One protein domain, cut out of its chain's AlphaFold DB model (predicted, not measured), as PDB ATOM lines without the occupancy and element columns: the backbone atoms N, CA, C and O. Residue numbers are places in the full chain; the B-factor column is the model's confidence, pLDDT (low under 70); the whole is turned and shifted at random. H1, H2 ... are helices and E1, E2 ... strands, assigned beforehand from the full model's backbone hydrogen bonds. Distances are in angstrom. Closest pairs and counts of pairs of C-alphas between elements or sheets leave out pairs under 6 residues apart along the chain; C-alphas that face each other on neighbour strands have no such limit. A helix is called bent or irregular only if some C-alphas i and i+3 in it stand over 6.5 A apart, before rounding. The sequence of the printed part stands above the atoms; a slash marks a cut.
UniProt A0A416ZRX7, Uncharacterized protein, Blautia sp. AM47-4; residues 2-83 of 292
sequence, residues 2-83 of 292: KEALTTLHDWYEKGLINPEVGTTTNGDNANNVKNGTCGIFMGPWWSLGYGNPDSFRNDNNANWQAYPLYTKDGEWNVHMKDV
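Overview. This is residues 2 to 83 of the 292 residues of an uncharacterized protein of Blautia sp. AM47-4 (UniProt A0A416ZRX7). A loose, open run of short helices and long links: H2 and H4 meet at one end of the domain, with H3 nearby, while H1 and the short strand E1 lie toward the other end, apart from each other. Residues 59 to 76 lead back from H4 to E1 as one long stretch without a named element, and residues 2 to 7 of H1 stick out free. The printed part has 82 residues with four named helices and one named strand, in the order H1, H2, H3, H4, E1; the class is mostly helix, but under half of the residues are in named elements. The whole is loose, with a radius of gyration of the C-alphas of 14.6 A, and spans 39 by 34 by 25 A.

Arrangement. H1, residues 2 to 13, touches no helix. A long link of 12 residues joins it to H2, residues 26 to 34, and the two are apart. A short link of 10 residues leads from H2 to H3, residues 45 to 48, which touches no helix. A tight link of 4 residues joins H3 to H4, residues 53 to 58, and these two are apart. H2 and H4 touch, and their closest C-alphas, those of Lys 34 and Ser 55, are 4.3 A apart. Their lines stand at a steep tilt of 39 degrees, and they run the same way. A long link of 18 residues leads from H4 to E1, residues 77 to 79, which pairs with no named strand. E1 is apart from H1, H2, H3 and H4. In H1, H2 and H4 every O i to N i+4 pair is within hydrogen-bond range; H3 is too short for such a pair, and its one O i to N i+3 pair is within range.

Along the chain. H1 begins at C-alpha 2 (49.331, 50.826, -5.528) and is 16.3 A long from first to last C-alpha. H2 measures 12.3 A and ends at C-alpha 34 (39.875, 43.568, 25.126). H3 measures 6.2 A and is neither bent nor irregular, but only just: C-alphas 45 and 48 are 6.2 A apart. H4 measures 8.9 A. E1 measures 6.8 A and ends at C-alpha 79 (31.186, 51.754, 0.465).

Size, cuts and confidence. The two C-alphas farthest apart, those of Lys 2 and Asn 60, are 40.8 A apart. Residues 22 to 27 also stand free. The printed part has no cut. The mean pLDDT of the printed part is 89.8, and no printed residue is under 70; the mean for H2 is 79.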
ATOM      1  N   LYS A   2      47.891  50.787  -5.892       95.06
ATOM      2  CA  LYS A   2      49.331  50.826  -5.528       95.06
ATOM      3  C   LYS A   2      49.686  51.856  -4.439       95.06
ATOM      4  O   LYS A   2      50.390  51.521  -3.495       95.06
ATOM      5  N   GLU A   3      49.167  53.083  -4.537       94.25
ATOM      6  CA  GLU A   3      49.376  54.150  -3.533       94.25
ATOM      7  C   GLU A   3      48.839  53.760  -2.143       94.25
ATOM      8  O   GLU A   3      49.525  53.934  -1.136       94.25
ATOM      9  N   ALA A   4      47.647  53.155  -2.086       93.44
ATOM     10  CA  ALA A   4      47.058  52.671  -0.838       93.44
ATOM     11  C   ALA A   4      47.899  51.542  -0.220       93.44
ATOM     12  O   ALA A   4      48.212  51.594   0.965       93.44
ATOM     13  N   LEU A   5      48.349  50.573  -1.026       96.88
ATOM     14  CA  LEU A   5      49.241  49.505  -0.556       96.88
ATOM     15  C   LEU A   5      50.602  50.038  -0.101       96.88
ATOM     16  O   LEU A   5      51.154  49.528   0.864       96.88
ATOM     17  N   THR A   6      51.117  51.087  -0.746       97.19
ATOM     18  CA  THR A   6      52.344  51.773  -0.311       97.19
ATOM     19  C   THR A   6      52.165  52.382   1.076       97.19
ATOM     20  O   THR A   6      53.030  52.234   1.932       97.19
ATOM     21  N   THR A   7      51.016  53.015   1.321       95.94
ATOM     22  CA  THR A   7      50.682  53.590   2.632       95.94
ATOM     23  C   THR A   7      50.525  52.503   3.697       95.94
ATOM     24  O   THR A   7      51.083  52.622   4.783       95.94
ATOM     25  N   LEU A   8      49.816  51.413   3.384       96.06
ATOM     26  CA  LEU A   8      49.647  50.282   4.303       96.06
ATOM     27  C   LEU A   8      50.978  49.589   4.612       96.06
ATOM     28  O   LEU A   8      51.212  49.211   5.755       96.06
ATOM     29  N   HIS A   9      51.857  49.454   3.621       97.50
ATOM     30  CA  HIS A   9      53.201  48.927   3.824       97.50
ATOM     31  C   HIS A   9      54.026  49.823   4.758       97.50
ATOM     32  O   HIS A   9      54.574  49.331   5.739       97.50
ATOM     33  N   ASP A  10      54.034  51.140   4.534       98.00
ATOM     34  CA  ASP A  10      54.694  52.106   5.428       98.00
ATOM     35  C   ASP A  10      54.142  52.035   6.867       98.00
ATOM     36  O   ASP A  10      54.900  52.069   7.838       98.00
ATOM     37  N   TRP A  11      52.826  51.874   7.033       97.06
ATOM     38  CA  TRP A  11      52.215  51.671   8.350       97.06
ATOM     39  C   TRP A  11      52.631  50.350   8.998       97.06
ATOM     40  O   TRP A  11      52.863  50.314  10.209       97.06
ATOM     41  N   TYR A  12      52.753  49.279   8.213       97.00
ATOM     42  CA  TYR A  12      53.256  47.993   8.684       97.00
ATOM     43  C   TYR A  12      54.721  48.093   9.135       97.00
ATOM     44  O   TYR A  12      55.041  47.681  10.248       97.00
ATOM     45  N   GLU A  13      55.596  48.722   8.344       97.38
ATOM     46  CA  GLU A  13      57.007  48.944   8.705       97.38
ATOM     47  C   GLU A  13      57.164  49.792   9.977       97.38
ATOM     48  O   GLU A  13      58.067  49.561  10.783       97.38
ATOM     49  N   LYS A  14      56.253  50.747  10.196       97.62
ATOM     50  CA  LYS A  14      56.189  51.566  11.417       97.62
ATOM     51  C   LYS A  14      55.590  50.839  12.625       97.62
ATOM     52  O   LYS A  14      55.574  51.413  13.713       97.62
ATOM     53  N   GLY A  15      55.095  49.611  12.460       94.88
ATOM     54  CA  GLY A  15      54.453  48.832  13.522       94.88
ATOM     55  C   GLY A  15      53.062  49.337  13.919       94.88
ATOM     56  O   GLY A  15      52.611  49.062  15.027       94.88
ATOM     57  N   LEU A  16      52.392  50.097  13.043       95.12
ATOM     58  CA  LEU A  16      51.025  50.588  13.268       95.12
ATOM     59  C   LEU A  16      49.965  49.530  12.934       95.12
ATOM     60  O   LEU A  16      48.846  49.593  13.437       95.12
ATOM     61  N   ILE A  17      50.316  48.562  12.084       94.06
ATOM     62  CA  ILE A  17      49.488  47.400  11.755       94.06
ATOM     63  C   ILE A  17      49.987  46.211  12.573       94.06
ATOM     64  O   ILE A  17      51.193  46.027  12.736       94.06
ATOM     65  N   ASN A  18      49.059  45.389  13.069       90.81
ATOM     66  CA  ASN A  18      49.394  44.150  13.763       90.81
ATOM     67  C   ASN A  18      50.343  43.289  12.890       90.81
ATOM     68  O   ASN A  18      49.952  42.921  11.780       90.81
ATOM     69  N   PRO A  19      51.553  42.927  13.363       89.88
ATOM     70  CA  PRO A  19      52.491  42.114  12.586       89.88
ATOM     71  C   PRO A  19      51.926  40.735  12.209       89.88
ATOM     72  O   PRO A  19      52.363  40.128  11.235       89.88
ATOM     73  N   GLU A  20      50.926  40.250  12.946       88.56
ATOM     74  CA  GLU A  20      50.258  38.972  12.703       88.56
ATOM     75  C   GLU A  20      48.965  39.112  11.879       88.56
ATOM     76  O   GLU A  20      48.194  38.161  11.799       88.56
ATOM     77  N   VAL A  21      48.705  40.267  11.244       86.88
ATOM     78  CA  VAL A  21      47.439  40.559  10.530       86.88
ATOM     79  C   VAL A  21      47.030  39.480   9.517       86.88
ATOM     80  O   VAL A  21      45.843  39.232   9.330       86.88
ATOM     81  N   GLY A  22      47.996  38.795   8.897       83.31
ATOM     82  CA  GLY A  22      47.743  37.709   7.943       83.31
ATOM     83  C   GLY A  22      47.423  36.344   8.563       83.31
ATOM     84  O   GLY A  22      47.085  35.412   7.838       83.31
ATOM     85  N   THR A  23      47.566  36.196   9.880       84.06
ATOM     86  CA  THR A  23      47.376  34.932  10.614       84.06
ATOM     87  C   THR A  23      46.402  35.047  11.781       84.06
ATOM     88  O   THR A  23      45.959  34.022  12.296       84.06
ATOM     89  N   THR A  24      46.057  36.264  12.207       82.56
ATOM     90  CA  THR A  24      45.065  36.498  13.258       82.56
ATOM     91  C   THR A  24      43.649  36.203  12.791       82.56
ATOM     92  O   THR A  24      43.238  36.589  11.699       82.56
ATOM     93  N   THR A  25      42.870  35.586  13.668       79.75
ATOM     94  CA  THR A  25      41.427  35.414  13.513       79.75
ATOM     95  C   THR A  25      40.660  36.607  14.089       79.75
ATOM     96  O   THR A  25      41.197  37.424  14.841       79.75
ATOM     97  N   ASN A  26      39.350  36.670  13.830       70.75
ATOM     98  CA  ASN A  26      38.465  37.631  14.501       70.75
ATOM     99  C   ASN A  26      38.542  37.530  16.037       70.75
ATOM    100  O   ASN A  26      38.430  38.545  16.719       70.75
ATOM    101  N   GLY A  27      38.763  36.325  16.580       73.00
ATOM    102  CA  GLY A  27      38.930  36.116  18.020       73.00
ATOM    103  C   GLY A  27      40.222  36.728  18.563       73.00
ATOM    104  O   GLY A  27      40.205  37.354  19.621       73.00
ATOM    105  N   ASP A  28      41.326  36.614  17.823       76.44
ATOM    106  CA  ASP A  28      42.615  37.203  18.211       76.44
ATOM    107  C   ASP A  28      42.550  38.733  18.189       76.44
ATOM    108  O   ASP A  28      42.984  39.399  19.130       76.44
ATOM    109  N   ASN A  29      41.914  39.297  17.160       77.38
ATOM    110  CA  ASN A  29      41.698  40.739  17.057       77.38
ATOM    111  C   ASN A  29      40.821  41.267  18.202       77.38
ATOM    112  O   ASN A  29      41.175  42.265  18.830       77.38
ATOM    113  N   ALA A  30      39.731  40.567  18.540       77.75
ATOM    114  CA  ALA A  30      38.895  40.913  19.689       77.75
ATOM    115  C   ALA A  30      39.676  40.856  21.016       77.75
ATOM    116  O   ALA A  30      39.507  41.728  21.869       77.75
ATOM    117  N   ASN A  31      40.586  39.886  21.178       82.81
ATOM    118  CA  ASN A  31      41.455  39.799  22.355       82.81
ATOM    119  C   ASN A  31      42.400  41.003  22.475       82.81
ATOM    120  O   ASN A  31      42.620  41.485  23.586       82.81
ATOM    121  N   ASN A  32      42.934  41.518  21.364       84.69
ATOM    122  CA  ASN A  32      43.799  42.700  21.391       84.69
ATOM    123  C   ASN A  32      43.049  43.956  21.856       84.69
ATOM    124  O   ASN A  32      43.559  44.720  22.677       84.69
ATOM    125  N   VAL A  33      41.815  44.150  21.382       86.56
ATOM    126  CA  VAL A  33      40.951  45.256  21.831       86.56
ATOM    127  C   VAL A  33      40.618  45.102  23.318       86.56
ATOM    128  O   VAL A  33      40.830  46.024  24.103       86.56
ATOM    129  N   LYS A  34      40.197  43.903  23.733       84.00
ATOM    130  CA  LYS A  34      39.875  43.568  25.126       84.00
ATOM    131  C   LYS A  34      41.029  43.810  26.104       84.00
ATOM    132  O   LYS A  34      40.790  44.211  27.243       84.00
ATOM    133  N   ASN A  35      42.256  43.506  25.692       85.06
ATOM    134  CA  ASN A  35      43.443  43.592  26.543       85.06
ATOM    135  C   ASN A  35      44.141  44.961  26.467       85.06
ATOM    136  O   ASN A  35      45.205  45.125  27.063       85.06
ATOM    137  N   GLY A  36      43.577  45.929  25.735       85.38
ATOM    138  CA  GLY A  36      44.147  47.271  25.595       85.38
ATOM    139  C   GLY A  36      45.440  47.320  24.773       85.38
ATOM    140  O   GLY A  36      46.216  48.262  24.910       85.38
ATOM    141  N   THR A  37      45.699  46.312  23.933       88.62
ATOM    142  CA  THR A  37      46.867  46.260  23.032       88.62
ATOM    143  C   THR A  37      46.542  46.721  21.610       88.62
ATOM    144  O   THR A  37      47.434  46.798  20.767       88.62
ATOM    145  N   CYS A  38      45.279  47.057  21.339       90.75
ATOM    146  CA  CYS A  38      44.814  47.698  20.115       90.75
ATOM    147  C   CYS A  38      44.347  49.123  20.435       90.75
ATOM    148  O   CYS A  38      43.639  49.318  21.419       90.75
ATOM    149  N   GLY A  39      44.733  50.106  19.615       91.50
ATOM    150  CA  GLY A  39      44.264  51.495  19.740       91.50
ATOM    151  C   GLY A  39      43.259  51.920  18.665       91.50
ATOM    152  O   GLY A  39      42.503  52.861  18.878       91.50
ATOM    153  N   ILE A  40      43.245  51.241  17.514       92.56
ATOM    154  CA  ILE A  40      42.347  51.512  16.384       92.56
ATOM    155  C   ILE A  40      41.966  50.168  15.765       92.56
ATOM    156  O   ILE A  40      42.842  49.372  15.434       92.56
ATOM    157  N   PHE A  41      40.672  49.934  15.563       91.00
ATOM    158  CA  PHE A  41      40.177  48.804  14.785       91.00
ATOM    159  C   PHE A  41      39.108  49.278  13.802       91.00
ATOM    160  O   PHE A  41      38.450  50.293  14.025       91.00
ATOM    161  N   MET A  42      38.949  48.543  12.704       89.44
ATOM    162  CA  MET A  42      37.912  48.808  11.712       89.44
ATOM    163  C   MET A  42      36.797  47.785  11.877       89.44
ATOM    164  O   MET A  42      37.054  46.587  11.999       89.44
ATOM    165  N   GLY A  43      35.559  48.256  11.886       89.06
ATOM    166  CA  GLY A  43      34.396  47.407  12.057       89.06
ATOM    167  C   GLY A  43      33.103  48.161  11.768       89.06
ATOM    168  O   GLY A  43      33.111  49.382  11.620       89.06
ATOM    169  N   PRO A  44      31.982  47.438  11.671       89.06
ATOM    170  CA  PRO A  44      30.668  48.056  11.544       89.06
ATOM    171  C   PRO A  44      30.311  48.845  12.811       89.06
ATOM    172  O   PRO A  44      30.807  48.518  13.891       89.06
ATOM    173  N   TRP A  45      29.411  49.825  12.701       91.88
ATOM    174  CA  TRP A  45      28.989  50.705  13.807       91.88
ATOM    175  C   TRP A  45      28.661  49.930  15.099       91.88
ATOM    176  O   TRP A  45      29.107  50.281  16.191       91.88
ATOM    177  N   TRP A  46      27.981  48.786  14.962       90.94
ATOM    178  CA  TRP A  46      27.549  47.955  16.083       90.94
ATOM    179  C   TRP A  46      28.700  47.291  16.847       90.94
ATOM    180  O   TRP A  46      28.535  46.908  18.008       90.94
ATOM    181  N   SER A  47      29.872  47.147  16.225       89.69
ATOM    182  CA  SER A  47      31.022  46.464  16.824       89.69
ATOM    183  C   SER A  47      31.609  47.227  18.009       89.69
ATOM    184  O   SER A  47      32.150  46.595  18.915       89.69
ATOM    185  N   LEU A  48      31.426  48.551  18.057       89.69
ATOM    186  CA  LEU A  48      31.950  49.396  19.127       89.69
ATOM    187  C   LEU A  48      31.297  49.103  20.485       89.69
ATOM    188  O   LEU A  48      31.969  49.164  21.509       89.69
ATOM    189  N   GLY A  49      30.009  48.744  20.485       89.56
ATOM    190  CA  GLY A  49      29.268  48.356  21.687       89.56
ATOM    191  C   GLY A  49      29.110  46.841  21.841       89.56
ATOM    192  O   GLY A  49      29.500  46.268  22.855       89.56
ATOM    193  N   TYR A  50      28.565  46.155  20.831       86.62
ATOM    194  CA  TYR A  50      28.267  44.716  20.920       86.62
ATOM    195  C   TYR A  50      29.483  43.811  20.692       86.62
ATOM    196  O   TYR A  50      29.521  42.698  21.212       86.62
ATOM    197  N   GLY A  51      30.463  44.268  19.908       83.31
ATOM    198  CA  GLY A  51      31.678  43.509  19.591       83.31
ATOM    199  C   GLY A  51      32.817  43.712  20.591       83.31
ATOM    200  O   GLY A  51      33.772  42.940  20.581       83.31
ATOM    201  N   ASN A  52      32.709  44.719  21.461       85.56
ATOM    202  CA  ASN A  52      33.767  45.135  22.377       85.56
ATOM    203  C   ASN A  52      33.353  45.283  23.870       85.56
ATOM    204  O   ASN A  52      33.951  46.088  24.590       85.56
ATOM    205  N   PRO A  53      32.369  44.524  24.402       85.56
ATOM    206  CA  PRO A  53      31.897  44.725  25.777       85.56
ATOM    207  C   PRO A  53      32.983  44.453  26.828       85.56
ATOM    208  O   PRO A  53      32.993  45.062  27.895       85.56
ATOM    209  N   ASP A  54      33.911  43.540  26.535       87.38
ATOM    210  CA  ASP A  54      34.951  43.147  27.481       87.38
ATOM    211  C   ASP A  54      36.000  44.244  27.713       87.38
ATOM    212  O   ASP A  54      36.576  44.275  28.799       87.38
ATOM    213  N   SER A  55      36.240  45.153  26.754       90.25
ATOM    214  CA  SER A  55      37.172  46.267  26.992       90.25
ATOM    215  C   SER A  55      36.661  47.190  28.099       90.25
ATOM    216  O   SER A  55      37.421  47.526  29.000       90.25
ATOM    217  N   PHE A  56      35.360  47.494  28.103       90.88
ATOM    218  CA  PHE A  56      34.723  48.322  29.127       90.88
ATOM    219  C   PHE A  56      34.650  47.622  30.484       90.88
ATOM    220  O   PHE A  56      34.788  48.272  31.507       90.88
ATOM    221  N   ARG A  57      34.464  46.293  30.513       87.94
ATOM    222  CA  ARG A  57      34.479  45.513  31.768       87.94
ATOM    223  C   ARG A  57      35.868  45.429  32.395       87.94
ATOM    224  O   ARG A  57      35.985  45.326  33.614       87.94
ATOM    225  N   ASN A  58      36.902  45.390  31.559       89.75
ATOM    226  CA  ASN A  58      38.289  45.342  32.003       89.75
ATOM    227  C   ASN A  58      38.798  46.728  32.424       89.75
ATOM    228  O   ASN A  58      39.582  46.822  33.370       89.75
ATOM    229  N   ASP A  59      38.352  47.780  31.739       90.56
ATOM    230  CA  ASP A  59      38.630  49.176  32.059       90.56
ATOM    231  C   ASP A  59      37.386  50.038  31.806       90.56
ATOM    232  O   ASP A  59      37.078  50.407  30.671       90.56
ATOM    233  N   ASN A  60      36.702  50.421  32.886       90.19
ATOM    234  CA  ASN A  60      35.511  51.271  32.819       90.19
ATOM    235  C   ASN A  60      35.806  52.688  32.272       90.19
ATOM    236  O   ASN A  60      34.869  53.453  32.061       90.19
ATOM    237  N   ASN A  61      37.076  53.054  32.045       90.00
ATOM    238  CA  ASN A  61      37.479  54.312  31.407       90.00
ATOM    239  C   ASN A  61      37.866  54.150  29.927       90.00
ATOM    240  O   ASN A  61      38.279  55.130  29.303       90.00
ATOM    241  N   ALA A  62      37.744  52.949  29.349       92.00
ATOM    242  CA  ALA A  62      38.004  52.721  27.932       92.00
ATOM    243  C   ALA A  62      37.032  53.550  27.074       92.00
ATOM    244  O   ALA A  62      35.860  53.212  26.926       92.00
ATOM    245  N   ASN A  63      37.514  54.661  26.513       93.94
ATOM    246  CA  ASN A  63      36.696  55.598  25.746       93.94
ATOM    247  C   ASN A  63      36.924  55.439  24.240       93.94
ATOM    248  O   ASN A  63      37.677  56.193  23.620       93.94
ATOM    249  N   TRP A  64      36.267  54.443  23.658       94.88
ATOM    250  CA  TRP A  64      36.260  54.222  22.221       94.88
ATOM    251  C   TRP A  64      35.378  55.249  21.504       94.88
ATOM    252  O   TRP A  64      34.345  55.676  22.007       94.88
ATOM    253  N   GLN A  65      35.786  55.672  20.314       96.62
ATOM    254  CA  GLN A  65      35.062  56.664  19.519       96.62
ATOM    255  C   GLN A  65      35.087  56.241  18.054       96.62
ATOM    256  O   GLN A  65      36.101  55.722  17.583       96.62
ATOM    257  N   ALA A  66      33.987  56.466  17.335       96.25
ATOM    258  CA  ALA A  66      33.940  56.252  15.896       96.25
ATOM    259  C   ALA A  66      34.315  57.530  15.148       96.25
ATOM    260  O   ALA A  66      33.863  58.629  15.495       96.25
ATOM    261  N   TYR A  67      35.119  57.356  14.101       95.06
ATOM    262  CA  TYR A  67      35.575  58.429  13.231       95.06
ATOM    263  C   TYR A  67      35.406  58.024  11.764       95.06
ATOM    264  O   TYR A  67      35.723  56.882  11.414       95.06
ATOM    265  N   PRO A  68      34.953  58.943  10.896       94.50
ATOM    266  CA  PRO A  68      35.056  58.752   9.455       94.50
ATOM    267  C   PRO A  68      36.531  58.674   9.032       94.50
ATOM    268  O   PRO A  68      37.395  59.368   9.576       94.50
ATOM    269  N   LEU A  69      36.818  57.831   8.041       92.06
ATOM    270  CA  LEU A  69      38.131  57.760   7.409       92.06
ATOM    271  C   LEU A  69      38.123  58.632   6.151       92.06
ATOM    272  O   LEU A  69      37.527  58.258   5.142       92.06
ATOM    273  N   TYR A  70      38.777  59.790   6.229       93.88
ATOM    274  CA  TYR A  70      38.857  60.735   5.118       93.88
ATOM    275  C   TYR A  70      39.969  60.375   4.127       93.88
ATOM    276  O   TYR A  70      41.029  59.864   4.504       93.88
ATOM    277  N   THR A  71      39.752  60.702   2.855       91.69
ATOM    278  CA  THR A  71      40.802  60.718   1.835       91.69
ATOM    279  C   THR A  71      41.817  61.832   2.119       91.69
ATOM    280  O   THR A  71      41.600  62.719   2.948       91.69
ATOM    281  N   LYS A  72      42.941  61.831   1.389       88.81
ATOM    282  CA  LYS A  72      43.944  62.912   1.452       88.81
ATOM    283  C   LYS A  72      43.380  64.292   1.095       88.81
ATOM    284  O   LYS A  72      43.937  65.298   1.526       88.81
ATOM    285  N   ASP A  73      42.294  64.314   0.328       93.50
ATOM    286  CA  ASP A  73      41.616  65.524  -0.127       93.50
ATOM    287  C   ASP A  73      40.502  65.959   0.847       93.50
ATOM    288  O   ASP A  73      39.863  66.986   0.637       93.50
ATOM    289  N   GLY A  74      40.318  65.225   1.954       95.25
ATOM    290  CA  GLY A  74      39.341  65.534   2.996       95.25
ATOM    291  C   GLY A  74      37.935  65.001   2.721       95.25
ATOM    292  O   GLY A  74      37.012  65.407   3.416       95.25
ATOM    293  N   GLU A  75      37.772  64.103   1.747       96.00
ATOM    294  CA  GLU A  75      36.476  63.512   1.392       96.00
ATOM    295  C   GLU A  75      36.191  62.263   2.229       96.00
ATOM    296  O   GLU A  75      37.077  61.430   2.442       96.00
ATOM    297  N   TRP A  76      34.952  62.093   2.674       96.31
ATOM    298  CA  TRP A  76      34.475  60.873   3.305       96.31
ATOM    299  C   TRP A  76      33.685  60.021   2.311       96.31
ATOM    300  O   TRP A  76      32.521  60.283   2.000       96.31
ATOM    301  N   ASN A  77      34.338  58.958   1.838       94.75
ATOM    302  CA  ASN A  77      33.779  58.031   0.860       94.75
ATOM    303  C   ASN A  77      33.365  56.736   1.553       94.75
ATOM    304  O   ASN A  77      34.181  56.082   2.205       94.75
ATOM    305  N   VAL A  78      32.102  56.351   1.388       92.19
ATOM    306  CA  VAL A  78      31.512  55.190   2.058       92.19
ATOM    307  C   VAL A  78      31.165  54.134   1.020       92.19
ATOM    308  O   VAL A  78      30.435  54.406   0.068       92.19
ATOM    309  N   HIS A  79      31.660  52.911   1.220       91.12
ATOM    310  CA  HIS A  79      31.186  51.754   0.465       91.12
ATOM    311  C   HIS A  79      29.820  51.328   0.998       91.12
ATOM    312  O   HIS A  79      29.670  50.971   2.167       91.12
ATOM    313  N   MET A  80      28.816  51.407   0.136       88.88
ATOM    314  CA  MET A  80      27.451  51.044   0.457       88.88
ATOM    315  C   MET A  80      27.298  49.532   0.387       88.88
ATOM    316  O   MET A  80      27.877  48.858  -0.459       88.88
ATOM    317  N   LYS A  81      26.502  48.991   1.302       83.62
ATOM    318  CA  LYS A  81      26.170  47.570   1.326       83.62
ATOM    319  C   LYS A  81      25.003  47.284   0.376       83.62
ATOM    320  O   LYS A  81      24.165  48.156   0.150       83.62
ATOM    321  N   ASP A  82      24.904  46.047  -0.107       84.69
ATOM    322  CA  ASP A  82      23.666  45.539  -0.705       84.69
ATOM    323  C   ASP A  82      22.494  45.636   0.293       84.69
ATOM    324  O   ASP A  82      22.675  45.490   1.508       84.69
ATOM    325  N   VAL A  83      21.284  45.836  -0.228       76.69
ATOM    326  CA  VAL A  83      20.035  45.968   0.535       76.69
ATOM    327  C   VAL A  83      19.690  44.666   1.275       76.69
ATOM    328  O   VAL A  83      18.977  44.695   2.277       76.69
TER     329      VAL A  83